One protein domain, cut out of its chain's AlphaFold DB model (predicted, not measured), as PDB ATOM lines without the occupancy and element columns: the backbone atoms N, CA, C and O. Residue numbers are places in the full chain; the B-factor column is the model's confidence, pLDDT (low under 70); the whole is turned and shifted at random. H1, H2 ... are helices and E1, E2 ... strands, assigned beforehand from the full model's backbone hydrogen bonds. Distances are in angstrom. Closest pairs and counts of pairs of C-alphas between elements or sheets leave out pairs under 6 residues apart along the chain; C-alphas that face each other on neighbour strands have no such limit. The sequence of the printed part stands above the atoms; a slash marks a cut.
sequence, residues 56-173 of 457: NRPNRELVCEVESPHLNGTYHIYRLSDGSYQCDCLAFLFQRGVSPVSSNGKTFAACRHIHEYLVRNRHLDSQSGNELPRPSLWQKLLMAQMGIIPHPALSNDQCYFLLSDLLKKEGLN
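Overview. This is residues 56 to 173 of the 457 residues of an uncharacterized protein of Deltaproteobacteria bacterium (UniProt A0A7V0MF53). A small three-strand sheet, E1 E2 E3, is sandwiched between two helices, the long H4 on one face and H2 crossing the other. A second, two-strand hairpin, E4 and E5, sits beside E3 and next to H2, and a long stretch, residues 121 to 136, runs past E5 to H3, which packs on H4 away from the sheet. The printed part has 118 residues, with four named helices and five named strands in the order E1 E2 E3 H1 E4 E5 H2 H3 H4; both sheets are antiparallel, and the class is mixed, helices and strands. The whole is compact, with a radius of gyration of the C-alphas of 13.4 A, and rounded, spanning 37 by 34 by 25 A.

Along the chain. Find C-alpha 60 at (-41.088, 141.756, -46.387); from there E1 runs through residues 60 to 67, 19.9 A, and bends by 59 degrees at residue 63. E2 comes back through residues 74 to 80, 19.5 A, and E3 is residues 85 to 87. H1 is residues 90 to 93, E4 residues 99 to 103 and E5 residues 106 to 110. H2 holds residues 112 to 120, 12.3 A, and H3 residues 137 to 145, 12.5 A. H4 begins at C-alpha 156 at (-32.563, 150.137, -41.471) and runs 21.1 A to C-alpha 170 at (-34.512, 133.679, -28.357).

Arrangement. Start with E1 E2 E3, a meander, each strand the antiparallel neighbour of the one before. Look for N 63 and O 77 at 2.9 A in the hairpin E1 and E2, and N 78 and O 86 at 2.8 A in the hairpin E2 and E3. H4 and H2 lie on opposite faces, making three layers, a sheet with helices on both faces. H4 runs along the strands, at 15 degrees to E3 on the local plane; its closest C-alphas to E3 are Gln 158 and Gln 86, 5.7 A. H2 runs across them, at 64 degrees to E2 on the local plane, with Ile 114 and Ile 77 closest, 6.8 A between C-alphas. In the hairpin E4 and E5, N 101 and O 108 are 2.9 A apart; E5 comes closest to E3 at the C-alphas of Ala 110 and Tyr 85, 7.4 A. H1 touches residues 162 to 166 of H4, closest at the C-alphas of Leu 93 and Leu 162, 5.4 A. H3 touches residues 159 to 163 of H4, closest at the C-alphas of Gln 139 and Cys 159, 6.8 A, the same way at a shallow tilt of 33 degrees, only just short of steep. Every O i to N i+4 pair is within hydrogen-bond range in H2, H3 and H4; H1 is too short for such a pair, and its one O i to N i+3 pair is not within range.

Size, cuts and confidence. The C-alphas farthest apart are those of Gln 127 and Gly 171, 40.1 A. The printed part has no cut, and the link H2 to H3 is long, 16 residues. Residue 56 is the one with pLDDT under 70.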
ATOM      1  N   ASN A  56     -45.512 152.789 -40.239       67.25
ATOM      2  CA  ASN A  56     -44.059 152.973 -40.427       67.25
ATOM      3  C   ASN A  56     -43.244 151.670 -40.269       67.25
ATOM      4  O   ASN A  56     -42.019 151.699 -40.061       67.25
ATOM      5  N   ARG A  57     -43.906 150.507 -40.289       81.19
ATOM      6  CA  ARG A  57     -43.223 149.207 -40.256       81.19
ATOM      7  C   ARG A  57     -42.860 148.782 -41.678       81.19
ATOM      8  O   ARG A  57     -43.734 148.795 -42.539       81.19
ATOM      9  N   PRO A  58     -41.602 148.383 -41.933       88.50
ATOM     10  CA  PRO A  58     -41.251 147.858 -43.240       88.50
ATOM     11  C   PRO A  58     -41.956 146.519 -43.467       88.50
ATOM     12  O   PRO A  58     -42.173 145.758 -42.522       88.50
ATOM     13  N   ASN A  59     -42.282 146.224 -44.723       92.56
ATOM     14  CA  ASN A  59     -42.822 144.938 -45.151       92.56
ATOM     15  C   ASN A  59     -41.723 144.064 -45.758       92.56
ATOM     16  O   ASN A  59     -40.712 144.570 -46.257       92.56
ATOM     17  N   ARG A  60     -41.944 142.745 -45.730       96.25
ATOM     18  CA  ARG A  60     -41.088 141.756 -46.387       96.25
ATOM     19  C   ARG A  60     -41.914 140.708 -47.122       96.25
ATOM     20  O   ARG A  60     -42.959 140.296 -46.628       96.25
ATOM     21  N   GLU A  61     -41.407 140.243 -48.251       97.31
ATOM     22  CA  GLU A  61     -42.018 139.217 -49.101       97.31
ATOM     23  C   GLU A  61     -41.051 138.040 -49.246       97.31
ATOM     24  O   GLU A  61     -39.873 138.259 -49.520       97.31
ATOM     25  N   LEU A  62     -41.515 136.804 -49.038       98.00
ATOM     26  CA  LEU A  62     -40.687 135.608 -49.216       98.00
ATOM     27  C   LEU A  62     -40.382 135.411 -50.704       98.00
ATOM     28  O   LEU A  62     -41.304 135.318 -51.505       98.00
ATOM     29  N   VAL A  63     -39.101 135.301 -51.057       97.50
ATOM     30  CA  VAL A  63     -38.667 135.125 -52.454       97.50
ATOM     31  C   VAL A  63     -37.892 133.833 -52.703       97.50
ATOM     32  O   VAL A  63     -37.779 133.400 -53.846       97.50
ATOM     33  N   CYS A  64     -37.326 133.208 -51.666       96.94
ATOM     34  CA  CYS A  64     -36.577 131.960 -51.819       96.94
ATOM     35  C   CYS A  64     -36.460 131.192 -50.497       96.94
ATOM     36  O   CYS A  64     -36.228 131.790 -49.445       96.94
ATOM     37  N   GLU A  65     -36.553 129.865 -50.578       96.75
ATOM     38  CA  GLU A  65     -36.198 128.932 -49.507       96.75
ATOM     39  C   GLU A  65     -34.892 128.206 -49.853       96.75
ATOM     40  O   GLU A  65     -34.666 127.804 -50.994       96.75
ATOM     41  N   VAL A  66     -34.012 128.056 -48.865       92.56
ATOM     42  CA  VAL A  66     -32.669 127.492 -49.025       92.56
ATOM     43  C   VAL A  66     -32.426 126.441 -47.952       92.56
ATOM     44  O   VAL A  66     -32.307 126.765 -46.769       92.56
ATOM     45  N   GLU A  67     -32.282 125.179 -48.347       90.50
ATOM     46  CA  GLU A  67     -31.812 124.139 -47.432       90.50
ATOM     47  C   GLU A  67     -30.329 124.337 -47.094       90.50
ATOM     48  O   GLU A  67     -29.475 124.519 -47.964       90.50
ATOM     49  N   SER A  68     -29.994 124.308 -45.804       85.44
ATOM     50  CA  SER A  68     -28.617 124.504 -45.369       85.44
ATOM     51  C   SER A  68     -27.748 123.275 -45.675       85.44
ATOM     52  O   SER A  68     -28.008 122.204 -45.119       85.44
ATOM     53  N   PRO A  69     -26.607 123.430 -46.380       83.56
ATOM     54  CA  PRO A  69     -25.676 122.322 -46.627       83.56
ATOM     55  C   PRO A  69     -24.984 121.819 -45.346       83.56
ATOM     56  O   PRO A  69     -24.346 120.774 -45.339       83.56
ATOM     57  N   HIS A  70     -25.105 122.559 -44.240       84.31
ATOM     58  CA  HIS A  70     -24.523 122.220 -42.940       84.31
ATOM     59  C   HIS A  70     -25.535 121.597 -41.965       84.31
ATOM     60  O   HIS A  70     -25.260 121.541 -40.760       84.31
ATOM     61  N   LEU A  71     -26.688 121.140 -42.476       85.25
ATOM     62  CA  LEU A  71     -27.766 120.499 -41.712       85.25
ATOM     63  C   LEU A  71     -28.380 121.409 -40.634       85.25
ATOM     64  O   LEU A  71     -28.814 120.941 -39.587       85.25
ATOM     65  N   ASN A  72     -28.403 122.722 -40.874       83.94
ATOM     66  CA  ASN A  72     -28.992 123.701 -39.951       83.94
ATOM     67  C   ASN A  72     -30.497 123.942 -40.199       83.94
ATOM     68  O   ASN A  72     -31.070 124.866 -39.626       83.94
ATOM     69  N   GLY A  73     -31.121 123.128 -41.052       84.81
ATOM     70  CA  GLY A  73     -32.498 123.305 -41.514       84.81
ATOM     71  C   GLY A  73     -32.605 124.221 -42.733       84.81
ATOM     72  O   GLY A  73     -31.626 124.419 -43.456       84.81
ATOM     73  N   THR A  74     -33.802 124.757 -42.945       90.56
ATOM     74  CA  THR A  74     -34.144 125.633 -44.072       90.56
ATOM     75  C   THR A  74     -34.069 127.096 -43.651       90.56
ATOM     76  O   THR A  74     -34.479 127.457 -42.545       90.56
ATOM     77  N   TYR A  75     -33.529 127.927 -44.535       93.75
ATOM     78  CA  TYR A  75     -33.479 129.376 -44.411       93.75
ATOM     79  C   TYR A  75     -34.347 130.033 -45.473       93.75
ATOM     80  O   TYR A  75     -34.541 129.488 -46.553       93.75
ATOM     81  N   HIS A  76     -34.806 131.238 -45.184       97.19
ATOM     82  CA  HIS A  76     -35.706 132.004 -46.024       97.19
ATOM     83  C   HIS A  76     -35.033 133.317 -46.407       97.19
ATOM     84  O   HIS A  76     -34.374 133.957 -45.578       97.19
ATOM     85  N   ILE A  77     -35.187 133.710 -47.666       98.12
ATOM     86  CA  ILE A  77     -34.761 135.001 -48.195       98.12
ATOM     87  C   ILE A  77     -36.015 135.810 -48.488       98.12
ATOM     88  O   ILE A  77     -36.924 135.334 -49.165       98.12
ATOM     89  N   TYR A  78     -36.030 137.042 -48.000       98.31
ATOM     90  CA  TYR A  78     -37.123 137.975 -48.175       98.31
ATOM     91  C   TYR A  78     -36.654 139.233 -48.898       98.31
ATOM     92  O   TYR A  78     -35.577 139.749 -48.594       98.31
ATOM     93  N   ARG A  79     -37.478 139.752 -49.806       97.19
ATOM     94  CA  ARG A  79     -37.337 141.095 -50.379       97.19
ATOM     95  C   ARG A  79     -38.013 142.108 -49.458       97.19
ATOM     96  O   ARG A  79     -39.119 141.851 -48.985       97.19
ATOM     97  N   LEU A  80     -37.349 143.227 -49.181       96.69
ATOM     98  CA  LEU A  80     -37.823 144.279 -48.278       96.69
ATOM     99  C   LEU A  80     -38.392 145.480 -49.043       96.69
ATOM    100  O   LEU A  80     -38.152 145.648 -50.238       96.69
ATOM    101  N   SER A  81     -39.131 146.330 -48.329       92.75
ATOM    102  CA  SER A  81     -39.778 147.529 -48.892       92.75
ATOM    103  C   SER A  81     -38.781 148.578 -49.399       92.75
ATOM    104  O   SER A  81     -39.064 149.262 -50.377       92.75
ATOM    105  N   ASP A  82     -37.599 148.674 -48.783       92.75
ATOM    106  CA  ASP A  82     -36.499 149.538 -49.232       92.75
ATOM    107  C   ASP A  82     -35.723 148.987 -50.451       92.75
ATOM    108  O   ASP A  82     -34.749 149.598 -50.898       92.75
ATOM    109  N   GLY A  83     -36.146 147.839 -50.997       92.94
ATOM    110  CA  GLY A  83     -35.514 147.152 -52.125       92.94
ATOM    111  C   GLY A  83     -34.331 146.257 -51.743       92.94
ATOM    112  O   GLY A  83     -33.796 145.563 -52.608       92.94
ATOM    113  N   SER A  84     -33.926 146.234 -50.469       96.19
ATOM    114  CA  SER A  84     -32.902 145.308 -49.978       96.19
ATOM    115  C   SER A  84     -33.465 143.904 -49.731       96.19
ATOM    116  O   SER A  84     -34.660 143.643 -49.879       96.19
ATOM    117  N   TYR A  85     -32.590 142.974 -49.344       97.50
ATOM    118  CA  TYR A  85     -32.963 141.595 -49.031       97.50
ATOM    119  C   TYR A  85     -32.530 141.211 -47.622       97.50
ATOM    120  O   TYR A  85     -31.465 141.612 -47.153       97.50
ATOM    121  N   GLN A  86     -33.317 140.377 -46.953       97.19
ATOM    122  CA  GLN A  86     -32.993 139.821 -45.643       97.19
ATOM    123  C   GLN A  86     -33.048 138.301 -45.686       97.19
ATOM    124  O   GLN A  86     -33.940 137.718 -46.288       97.19
ATOM    125  N   CYS A  87     -32.096 137.653 -45.020       97.25
ATOM    126  CA  CYS A  87     -32.095 136.209 -44.835       97.25
ATOM    127  C   CYS A  87     -32.167 135.885 -43.341       97.25
ATOM    128  O   CYS A  87     -31.509 136.542 -42.531       97.25
ATOM    129  N   ASP A  88     -32.942 134.870 -42.966       95.31
ATOM    130  CA  ASP A  88     -33.081 134.425 -41.570       95.31
ATOM    131  C   ASP A  88     -31.967 133.451 -41.122       95.31
ATOM    132  O   ASP A  88     -32.019 132.872 -40.027       95.31
ATOM    133  N   CYS A  89     -30.930 133.282 -41.950       93.50
ATOM    134  CA  CYS A  89     -29.781 132.452 -41.624       93.50
ATOM    135  C   CYS A  89     -28.913 133.079 -40.530       93.50
ATOM    136  O   CYS A  89     -28.735 134.296 -40.454       93.50
ATOM    137  N   LEU A  90     -28.292 132.236 -39.698       90.25
ATOM    138  CA  LEU A  90     -27.505 132.706 -38.552       90.25
ATOM    139  C   LEU A  90     -26.321 133.599 -38.958       90.25
ATOM    140  O   LEU A  90     -25.963 134.501 -38.209       90.25
ATOM    141  N   ALA A  91     -25.734 133.391 -40.140       91.94
ATOM    142  CA  ALA A  91     -24.676 134.257 -40.663       91.94
ATOM    143  C   ALA A  91     -25.169 135.701 -40.851       91.94
ATOM    144  O   ALA A  91     -24.525 136.637 -40.379       91.94
ATOM    145  N   PHE A  92     -26.341 135.879 -41.469       96.06
ATOM    146  CA  PHE A  92     -26.950 137.196 -41.628       96.06
ATOM    147  C   PHE A  92     -27.403 137.753 -40.278       96.06
ATOM    148  O   PHE A  92     -27.034 138.867 -39.927       96.06
ATOM    149  N   LEU A  93     -28.125 136.970 -39.474       94.69
ATOM    150  CA  LEU A  93     -28.652 137.448 -38.194       94.69
ATOM    151  C   LEU A  93     -27.550 137.907 -37.225       94.69
ATOM    152  O   LEU A  93     -27.684 138.946 -36.591       94.69
ATOM    153  N   PHE A  94     -26.424 137.194 -37.162       92.00
ATOM    154  CA  PHE A  94     -25.274 137.585 -36.340       92.00
ATOM    155  C   PHE A  94     -24.282 138.515 -37.043       92.00
ATOM    156  O   PHE A  94     -23.250 138.836 -36.455       92.00
ATOM    157  N   GLN A  95     -24.563 138.928 -38.282       94.06
ATOM    158  CA  GLN A  95     -23.692 139.789 -39.087       94.06
ATOM    159  C   GLN A  95     -22.263 139.225 -39.237       94.06
ATOM    160  O   GLN A  95     -21.267 139.942 -39.177       94.06
ATOM    161  N   ARG A  96     -22.148 137.903 -39.423       90.44
ATOM    162  CA  ARG A  96     -20.877 137.175 -39.584       90.44
ATOM    163  C   ARG A  96     -20.789 136.554 -40.972       90.44
ATOM    164  O   ARG A  96     -21.627 135.733 -41.324       90.44
ATOM    165  N   GLY A  97     -19.737 136.880 -41.726       90.31
ATOM    166  CA  GLY A  97     -19.605 136.414 -43.114       90.31
ATOM    167  C   GLY A  97     -20.618 137.083 -44.047       90.31
ATOM    168  O   GLY A  97     -21.168 136.436 -44.936       90.31
ATOM    169  N   VAL A  98     -20.901 138.358 -43.783       95.56
ATOM    170  CA  VAL A  98     -21.783 139.222 -44.569       95.56
ATOM    171  C   VAL A  98     -20.898 140.234 -45.293       95.56
ATOM    172  O   VAL A  98     -19.921 140.706 -44.711       95.56
ATOM    173  N   SER A  99     -21.220 140.542 -46.542       95.69
ATOM    174  CA  SER A  99     -20.484 141.486 -47.388       95.69
ATOM    175  C   SER A  99     -21.459 142.427 -48.103       95.69
ATOM    176  O   SER A  99     -22.642 142.095 -48.212       95.69
ATOM    177  N   PRO A 100     -21.023 143.615 -48.556       95.06
ATOM    178  CA  PRO A 100     -21.894 144.502 -49.319       95.06
ATOM    179  C   PRO A 100     -22.236 143.905 -50.694       95.06
ATOM    180  O   PRO A 100     -21.438 143.169 -51.274       95.06
ATOM    181  N   VAL A 101     -23.415 144.243 -51.211       94.69
ATOM    182  CA  VAL A 101     -23.873 143.921 -52.568       94.69
ATOM    183  C   VAL A 101     -24.678 145.086 -53.146       94.69
ATOM    184  O   VAL A 101     -25.324 145.806 -52.381       94.69
ATOM    185  N   SER A 102     -24.653 145.243 -54.472       93.69
ATOM    186  CA  SER A 102     -25.503 146.181 -55.215       93.69
ATOM    187  C   SER A 102     -26.579 145.435 -56.002       93.69
ATOM    188  O   SER A 102     -26.281 144.456 -56.689       93.69
ATOM    189  N   SER A 103     -27.823 145.898 -55.910       92.50
ATOM    190  CA  SER A 103     -28.948 145.386 -56.694       92.50
ATOM    191  C   SER A 103     -29.981 146.484 -56.931       92.50
ATOM    192  O   SER A 103     -30.361 147.177 -55.984       92.50
ATOM    193  N   ASN A 104     -30.444 146.633 -58.177       88.81
ATOM    194  CA  ASN A 104     -31.401 147.657 -58.605       88.81
ATOM    195  C   ASN A 104     -31.038 149.080 -58.132       88.81
ATOM    196  O   ASN A 104     -31.877 149.832 -57.629       88.81
ATOM    197  N   GLY A 105     -29.762 149.446 -58.245       88.00
ATOM    198  CA  GLY A 105     -29.236 150.748 -57.862       88.00
ATOM    199  C   GLY A 105     -29.216 150.990 -56.353       88.00
ATOM    200  O   GLY A 105     -29.169 152.151 -55.942       88.00
ATOM    201  N   LYS A 106     -29.247 149.942 -55.516       93.06
ATOM    202  CA  LYS A 106     -29.165 150.025 -54.047       93.06
ATOM    203  C   LYS A 106     -28.035 149.166 -53.493       93.06
ATOM    204  O   LYS A 106     -27.895 148.015 -53.892       93.06
ATOM    205  N   THR A 107     -27.289 149.701 -52.523       94.50
ATOM    206  CA  THR A 107     -26.204 148.972 -51.839       94.50
ATOM    207  C   THR A 107     -26.619 148.554 -50.425       94.50
ATOM    208  O   THR A 107     -26.988 149.403 -49.610       94.50
ATOM    209  N   PHE A 108     -26.517 147.260 -50.103       96.06
ATOM    210  CA  PHE A 108     -26.901 146.703 -48.795       96.06
ATOM    211  C   PHE A 108     -26.050 145.495 -48.375       96.06
ATOM    212  O   PHE A 108     -25.233 144.986 -49.139       96.06
ATOM    213  N   ALA A 109     -26.200 145.036 -47.130       97.00
ATOM    214  CA  ALA A 109     -25.481 143.870 -46.617       97.00
ATOM    215  C   ALA A 109     -26.101 142.558 -47.128       97.00
ATOM    216  O   ALA A 109     -27.317 142.410 -47.124       97.00
ATOM    217  N   ALA A 110     -25.290 141.573 -47.505       97.00
ATOM    218  CA  ALA A 110     -25.752 140.280 -47.997       97.00
ATOM    219  C   ALA A 110     -24.923 139.124 -47.429       97.00
ATOM    220  O   ALA A 110     -23.693 139.160 -47.382       97.00
ATOM    221  N   CYS A 111     -25.608 138.073 -46.976       97.00
ATOM    222  CA  CYS A 111     -24.965 136.793 -46.699       97.00
ATOM    223  C   CYS A 111     -24.789 136.009 -48.006       97.00
ATOM    224  O   CYS A 111     -25.352 136.368 -49.042       97.00
ATOM    225  N   ARG A 112     -24.067 134.887 -47.943       95.81
ATOM    226  CA  ARG A 112     -23.856 134.002 -49.098       95.81
ATOM    227  C   ARG A 112     -25.156 133.611 -49.821       95.81
ATOM    228  O   ARG A 112     -25.172 133.618 -51.043       95.81
ATOM    229  N   HIS A 113     -26.239 133.322 -49.095       95.94
ATOM    230  CA  HIS A 113     -27.513 132.934 -49.718       95.94
ATOM    231  C   HIS A 113     -28.142 134.078 -50.525       95.94
ATOM    232  O   HIS A 113     -28.636 133.847 -51.621       95.94
ATOM    233  N   ILE A 114     -28.093 135.312 -50.004       96.88
ATOM    234  CA  ILE A 114     -28.592 136.495 -50.722       96.88
ATOM    235  C   ILE A 114     -27.763 136.711 -51.989       96.88
ATOM    236  O   ILE A 114     -28.337 136.891 -53.055       96.88
ATOM    237  N   HIS A 115     -26.432 136.621 -51.896       96.00
ATOM    238  CA  HIS A 115     -25.552 136.700 -53.069       96.00
ATOM    239  C   HIS A 115     -25.925 135.661 -54.130       96.00
ATOM    240  O   HIS A 115     -26.191 136.021 -55.272       96.00
ATOM    241  N   GLU A 116     -26.006 134.383 -53.757       95.31
ATOM    242  CA  GLU A 116     -26.354 133.301 -54.686       95.31
ATOM    243  C   GLU A 116     -27.741 133.497 -55.320       95.31
ATOM    244  O   GLU A 116     -27.903 133.272 -56.520       95.31
ATOM    245  N   TYR A 117     -28.725 133.960 -54.546       96.00
ATOM    246  CA  TYR A 117     -30.053 134.296 -55.054       96.00
ATOM    247  C   TYR A 117     -30.004 135.431 -56.086       96.00
ATOM    248  O   TYR A 117     -30.577 135.297 -57.168       96.00
ATOM    249  N   LEU A 118     -29.298 136.528 -55.793       95.50
ATOM    250  CA  LEU A 118     -29.205 137.679 -56.697       95.50
ATOM    251  C   LEU A 118     -28.468 137.334 -57.996       95.50
ATOM    252  O   LEU A 118     -28.915 137.745 -59.067       95.50
ATOM    253  N   VAL A 119     -27.387 136.544 -57.920       94.75
ATOM    254  CA  VAL A 119     -26.663 136.035 -59.102       94.75
ATOM    255  C   VAL A 119     -27.606 135.225 -59.988       94.75
ATOM    256  O   VAL A 119     -27.721 135.496 -61.182       94.75
ATOM    257  N   ARG A 120     -28.300 134.234 -59.410       94.94
ATOM    258  CA  ARG A 120     -29.176 133.318 -60.161       94.94
ATOM    259  C   ARG A 120     -30.323 134.045 -60.856       94.94
ATOM    260  O   ARG A 120     -30.690 133.665 -61.962       94.94
ATOM    261  N   ASN A 121     -30.845 135.098 -60.233       93.50
ATOM    262  CA  ASN A 121     -31.976 135.866 -60.748       93.50
ATOM    263  C   ASN A 121     -31.563 137.144 -61.499       93.50
ATOM    264  O   ASN A 121     -32.417 137.965 -61.816       93.50
ATOM    265  N   ARG A 122     -30.265 137.319 -61.805       88.94
ATOM    266  CA  ARG A 122     -29.724 138.472 -62.557       88.94
ATOM    267  C   ARG A 122     -30.133 139.832 -61.978       88.94
ATOM    268  O   ARG A 122     -30.381 140.780 -62.713       88.94
ATOM    269  N   HIS A 123     -30.187 139.924 -60.655       88.19
ATOM    270  CA  HIS A 123     -30.504 141.162 -59.940       88.19
ATOM    271  C   HIS A 123     -29.255 141.931 -59.493       88.19
ATOM    272  O   HIS A 123     -29.388 142.955 -58.831       88.19
ATOM    273  N   LEU A 124     -28.050 141.427 -59.776       83.00
ATOM    274  CA  LEU A 124     -26.801 142.083 -59.395       83.00
ATOM    275  C   LEU A 124     -26.435 143.205 -60.357       83.00
ATOM    276  O   LEU A 124     -26.364 142.986 -61.567       83.00
ATOM    277  N   ASP A 125     -26.072 144.346 -59.785       85.12
ATOM    278  CA  ASP A 125     -25.489 145.446 -60.541       85.12
ATOM    279  C   ASP A 125     -23.964 145.391 -60.464       85.12
ATOM    280  O   ASP A 125     -23.382 145.067 -59.425       85.12
ATOM    281  N   SER A 126     -23.300 145.765 -61.558       77.31
ATOM    282  CA  SER A 126     -21.841 145.919 -61.593       77.31
ATOM    283  C   SER A 126     -21.355 147.224 -60.951       77.31
ATOM    284  O   SER A 126     -20.176 147.336 -60.623       77.31
ATOM    285  N   GLN A 127     -22.243 148.206 -60.762       76.75
ATOM    286  CA  GLN A 127     -21.921 149.525 -60.212       76.75
ATOM    287  C   GLN A 127     -22.474 149.708 -58.791       76.75
ATOM    288  O   GLN A 127     -23.460 149.085 -58.392       76.75
ATOM    289  N   SER A 128     -21.826 150.567 -57.998       75.06
ATOM    290  CA  SER A 128     -22.296 150.936 -56.659       75.06
ATOM    291  C   SER A 128     -23.631 151.678 -56.741       75.06
ATOM    292  O   SER A 128     -23.721 152.706 -57.411       75.06
ATOM    293  N   GLY A 129     -24.648 151.172 -56.045       77.94
ATOM    294  CA  GLY A 129     -25.953 151.820 -55.944       77.94
ATOM    295  C   GLY A 129     -26.018 152.890 -54.851       77.94
ATOM    296  O   GLY A 129     -25.127 152.988 -54.004       77.94
ATOM    297  N   ASN A 130     -27.125 153.633 -54.816       85.62
ATOM    298  CA  ASN A 130     -27.450 154.581 -53.753       85.62
ATOM    299  C   ASN A 130     -27.472 153.895 -52.378       85.62
ATOM    300  O   ASN A 130     -27.989 152.780 -52.228       85.62
ATOM    301  N   GLU A 131     -26.951 154.582 -51.360       85.06
ATOM    302  CA  GLU A 131     -26.996 154.081 -49.989       85.06
ATOM    303  C   GLU A 131     -28.426 154.084 -49.437       85.06
ATOM    304  O   GLU A 131     -29.202 155.020 -49.644       85.06
ATOM    305  N   LEU A 132     -28.771 153.020 -48.713       92.94
ATOM    306  CA  LEU A 132     -30.027 152.923 -47.976       92.94
ATOM    307  C   LEU A 132     -29.894 153.535 -46.573       92.94
ATOM    308  O   LEU A 132     -28.790 153.544 -46.013       92.94
ATOM    309  N   PRO A 133     -31.010 153.984 -45.962       91.38
ATOM    310  CA  PRO A 133     -31.013 154.438 -44.577       91.38
ATOM    311  C   PRO A 133     -30.341 153.414 -43.656       91.38
ATOM    312  O   PRO A 133     -30.605 152.216 -43.746       91.38
ATOM    313  N   ARG A 134     -29.461 153.878 -42.767       91.00
ATOM    314  CA  ARG A 134     -28.688 153.020 -41.855       91.00
ATOM    315  C   ARG A 134     -29.499 152.639 -40.607       91.00
ATOM    316  O   ARG A 134     -30.521 153.271 -40.317       91.00
ATOM    317  N   PRO A 135     -29.071 151.619 -39.835       90.44
ATOM    318  CA  PRO A 135     -29.764 151.232 -38.620       90.44
ATOM    319  C   PRO A 135     -29.819 152.409 -37.652       90.44
ATOM    320  O   PRO A 135     -28.817 153.108 -37.458       90.44
ATOM    321  N   SER A 136     -30.984 152.623 -37.045       81.75
ATOM    322  CA  SER A 136     -31.147 153.664 -36.036       81.75
ATOM    323  C   SER A 136     -30.256 153.384 -34.827       81.75
ATOM    324  O   SER A 136     -29.826 152.248 -34.597       81.75
ATOM    325  N   LEU A 137     -30.002 154.404 -34.007       73.81
ATOM    326  CA  LEU A 137     -29.235 154.218 -32.778       73.81
ATOM    327  C   LEU A 137     -29.856 153.131 -31.892       73.81
ATOM    328  O   LEU A 137     -29.158 152.241 -31.419       73.81
ATOM    329  N   TRP A 138     -31.184 153.132 -31.767       76.00
ATOM    330  CA  TRP A 138     -31.933 152.103 -31.046       76.00
ATOM    331  C   TRP A 138     -31.601 150.677 -31.512       76.00
ATOM    332  O   TRP A 138     -31.332 149.793 -30.697       76.00
ATOM    333  N   GLN A 139     -31.583 150.465 -32.828       83.88
ATOM    334  CA  GLN A 139     -31.261 149.169 -33.414       83.88
ATOM    335  C   GLN A 139     -29.813 148.766 -33.104       83.88
ATOM    336  O   GLN A 139     -29.564 147.638 -32.674       83.88
ATOM    337  N   LYS A 140     -28.865 149.703 -33.248       83.06
ATOM    338  CA  LYS A 140     -27.442 149.480 -32.946       83.06
ATOM    339  C   LYS A 140     -27.218 149.087 -31.482       83.06
ATOM    340  O   LYS A 140     -26.452 148.167 -31.213       83.06
ATOM    341  N   LEU A 141     -27.911 149.732 -30.542       75.44
ATOM    342  CA  LEU A 141     -27.805 149.424 -29.111       75.44
ATOM    343  C   LEU A 141     -28.323 148.030 -28.775       75.44
ATOM    344  O   LEU A 141     -27.677 147.300 -28.023       75.44
ATOM    345  N   LEU A 142     -29.472 147.647 -29.335       80.06
ATOM    346  CA  LEU A 142     -30.030 146.317 -29.108       80.06
ATOM    347  C   LEU A 142     -29.117 145.231 -29.692       80.06
ATOM    348  O   LEU A 142     -28.820 144.249 -29.013       80.06
ATOM    349  N   MET A 143     -28.589 145.445 -30.901       86.06
ATOM    350  CA  MET A 143     -27.575 144.566 -31.494       86.06
ATOM    351  C   MET A 143     -26.336 144.451 -30.598       86.06
ATOM    352  O   MET A 143     -25.866 143.343 -30.346       86.06
ATOM    353  N   ALA A 144     -25.849 145.563 -30.040       79.94
ATOM    354  CA  ALA A 144     -24.710 145.557 -29.126       79.94
ATOM    355  C   ALA A 144     -24.990 144.761 -27.835       79.94
ATOM    356  O   ALA A 144     -24.127 144.006 -27.389       79.94
ATOM    357  N   GLN A 145     -26.197 144.858 -27.260       76.88
ATOM    358  CA  GLN A 145     -26.603 144.028 -26.112       76.88
ATOM    359  C   GLN A 145     -26.621 142.529 -26.448       76.88
ATOM    360  O   GLN A 145     -26.264 141.700 -25.608       76.88
ATOM    361  N   MET A 146     -26.967 142.186 -27.689       81.81
ATOM    362  CA  MET A 146     -26.897 140.826 -28.232       81.81
ATOM    363  C   MET A 146     -25.474 140.408 -28.654       81.81
ATOM    364  O   MET A 146     -25.259 139.273 -29.075       81.81
ATOM    365  N   GLY A 147     -24.478 141.296 -28.528       80.44
ATOM    366  CA  GLY A 147     -23.090 141.035 -28.922       80.44
ATOM    367  C   GLY A 147     -22.872 141.015 -30.439       80.44
ATOM    368  O   GLY A 147     -21.974 140.321 -30.924       80.44
ATOM    369  N   ILE A 148     -23.702 141.740 -31.189       87.81
ATOM    370  CA  ILE A 148     -23.679 141.818 -32.649       87.81
ATOM    371  C   ILE A 148     -23.118 143.173 -33.067       87.81
ATOM    372  O   ILE A 148     -23.591 144.222 -32.631       87.81
ATOM    373  N   ILE A 149     -22.123 143.139 -33.949       87.44
ATOM    374  CA  ILE A 149     -21.561 144.331 -34.583       87.44
ATOM    375  C   ILE A 149     -22.199 144.434 -35.977       87.44
ATOM    376  O   ILE A 149     -21.983 143.530 -36.786       87.44
ATOM    377  N   PRO A 150     -23.020 145.461 -36.264       91.25
ATOM    378  CA  PRO A 150     -23.663 145.602 -37.567       91.25
ATOM    379  C   PRO A 150     -22.632 145.834 -38.671       91.25
ATOM    380  O   PRO A 150     -21.698 146.618 -38.499       91.25
ATOM    381  N   HIS A 151     -22.826 145.192 -39.825       93.50
ATOM    382  CA  HIS A 151     -22.034 145.503 -41.009       93.50
ATOM    383  C   HIS A 151     -22.336 146.946 -41.478       93.50
ATOM    384  O   HIS A 151     -23.503 147.342 -41.445       93.50
ATOM    385  N   PRO A 152     -21.350 147.730 -41.968       91.06
ATOM    386  CA  PRO A 152     -21.581 149.113 -42.410       91.06
ATOM    387  C   PRO A 152     -22.662 149.251 -43.490       91.06
ATOM    388  O   PRO A 152     -23.401 150.228 -43.510       91.06
ATOM    389  N   ALA A 153     -22.781 148.238 -44.353       94.50
ATOM    390  CA  ALA A 153     -23.785 148.189 -45.413       94.50
ATOM    391  C   ALA A 153     -25.197 147.766 -44.952       94.50
ATOM    392  O   ALA A 153     -26.102 147.739 -45.778       94.50
ATOM    393  N   LEU A 154     -25.405 147.396 -43.682       96.44
ATOM    394  CA  LEU A 154     -26.719 146.958 -43.197       96.44
ATOM    395  C   LEU A 154     -27.723 148.113 -43.315       96.44
ATOM    396  O   LEU A 154     -27.421 149.222 -42.877       96.44
ATOM    397  N   SER A 155     -28.895 147.875 -43.903       95.31
ATOM    398  CA  SER A 155     -29.961 148.882 -43.965       95.31
ATOM    399  C   SER A 155     -30.817 148.894 -42.694       95.31
ATOM    400  O   SER A 155     -30.783 147.984 -41.857       95.31
ATOM    401  N   ASN A 156     -31.603 149.952 -42.545       92.69
ATOM    402  CA  ASN A 156     -32.563 150.137 -41.471       92.69
ATOM    403  C   ASN A 156     -33.639 149.034 -41.450       92.69
ATOM    404  O   ASN A 156     -33.901 148.464 -40.383       92.69
ATOM    405  N   ASP A 157     -34.197 148.683 -42.613       94.31
ATOM    406  CA  ASP A 157     -35.219 147.639 -42.758       94.31
ATOM    407  C   ASP A 157     -34.626 146.244 -42.548       94.31
ATOM    408  O   ASP A 157     -35.208 145.420 -41.835       94.31
ATOM    409  N   GLN A 158     -33.420 145.993 -43.078       96.94
ATOM    410  CA  GLN A 158     -32.694 144.749 -42.812       96.94
ATOM    411  C   GLN A 158     -32.507 144.543 -41.314       96.94
ATOM    412  O   GLN A 158     -32.754 143.455 -40.794       96.94
ATOM    413  N   CYS A 159     -32.099 145.595 -40.605       95.00
ATOM    414  CA  CYS A 159     -31.893 145.530 -39.171       95.00
ATOM    415  C   CYS A 159     -33.205 145.295 -38.397       95.00
ATOM    416  O   CYS A 159     -33.210 144.568 -37.403       95.00
ATOM    417  N   TYR A 160     -34.330 145.846 -38.864       92.06
ATOM    418  CA  TYR A 160     -35.642 145.635 -38.249       92.06
ATOM    419  C   TYR A 160     -36.044 144.156 -38.248       92.06
ATOM    420  O   TYR A 160     -36.378 143.605 -37.191       92.06
ATOM    421  N   PHE A 161     -35.976 143.503 -39.411       94.56
ATOM    422  CA  PHE A 161     -36.329 142.089 -39.536       94.56
ATOM    423  C   PHE A 161     -35.276 141.162 -38.936       94.56
ATOM    424  O   PHE A 161     -35.637 140.159 -38.326       94.56
ATOM    425  N   LEU A 162     -33.994 141.534 -39.005       95.31
ATOM    426  CA  LEU A 162     -32.919 140.822 -38.317       95.31
ATOM    427  C   LEU A 162     -33.188 140.724 -36.813       95.31
ATOM    428  O   LEU A 162     -33.166 139.632 -36.249       95.31
ATOM    429  N   LEU A 163     -33.477 141.855 -36.165       92.25
ATOM    430  CA  LEU A 163     -33.771 141.900 -34.734       92.25
ATOM    431  C   LEU A 163     -35.079 141.165 -34.407       92.25
ATOM    432  O   LEU A 163     -35.139 140.445 -33.413       92.25
ATOM    433  N   SER A 164     -36.100 141.286 -35.261       91.69
ATOM    434  CA  SER A 164     -37.359 140.543 -35.118       91.69
ATOM    435  C   SER A 164     -37.137 139.025 -35.120       91.69
ATOM    436  O   SER A 164     -37.618 138.321 -34.229       91.69
ATOM    437  N   ASP A 165     -36.390 138.511 -36.098       94.12
ATOM    438  CA  ASP A 165     -36.139 137.077 -36.246       94.12
ATOM    439  C   ASP A 165     -35.205 136.545 -35.145       94.12
ATOM    440  O   ASP A 165     -35.412 135.432 -34.654       94.12
ATOM    441  N   LEU A 166     -34.217 137.336 -34.705       93.19
ATOM    442  CA  LEU A 166     -33.372 137.006 -33.551       93.19
ATOM    443  C   LEU A 166     -34.189 136.882 -32.268       93.19
ATOM    444  O   LEU A 166     -34.142 135.838 -31.619       93.19
ATOM    445  N   LEU A 167     -34.980 137.906 -31.932       91.75
ATOM    446  CA  LEU A 167     -35.813 137.897 -30.730       91.75
ATOM    447  C   LEU A 167     -36.756 136.694 -30.733       91.75
ATOM    448  O   LEU A 167     -36.841 135.974 -29.735       91.75
ATOM    449  N   LYS A 168     -37.391 136.405 -31.876       92.56
ATOM    450  CA  LYS A 168     -38.261 135.233 -32.027       92.56
ATOM    451  C   LYS A 168     -37.512 133.931 -31.731       92.56
ATOM    452  O   LYS A 168     -38.039 133.079 -31.015       92.56
ATOM    453  N   LYS A 169     -36.280 133.775 -32.236       93.06
ATOM    454  CA  LYS A 169     -35.434 132.601 -31.951       93.06
ATOM    455  C   LYS A 169     -35.055 132.509 -30.469       93.06
ATOM    456  O   LYS A 169     -34.985 131.402 -29.941       93.06
ATOM    457  N   GLU A 170     -34.853 133.630 -29.787       92.00
ATOM    458  CA  GLU A 170     -34.512 133.679 -28.357       92.00
ATOM    459  C   GLU A 170     -35.730 133.553 -27.426       92.00
ATOM    460  O   GLU A 170     -35.570 133.314 -26.227       92.00
ATOM    461  N   GLY A 171     -36.950 133.643 -27.967       91.81
ATOM    462  CA  GLY A 171     -38.194 133.492 -27.213       91.81
ATOM    463  C   GLY A 171     -38.793 134.792 -26.703       91.81
ATOM    464  O   GLY A 171     -39.451 134.779 -25.664       91.81
ATOM    465  N   LEU A 172     -38.539 135.894 -27.404       90.31
ATOM    466  CA  LEU A 172     -39.096 137.207 -27.127       90.31
ATOM    467  C   LEU A 172     -39.739 137.798 -28.380       90.31
ATOM    468  O   LEU A 172     -39.331 137.534 -29.508       90.31
ATOM    469  N   ASN A 173     -40.703 138.683 -28.178       85.50
ATOM    470  CA  ASN A 173     -41.089 139.675 -29.176       85.50
ATOM    471  C   ASN A 173     -40.710 141.094 -28.715       85.50
ATOM    472  O   ASN A 173     -40.340 141.320 -27.562       85.50
TER     473      ASN A 173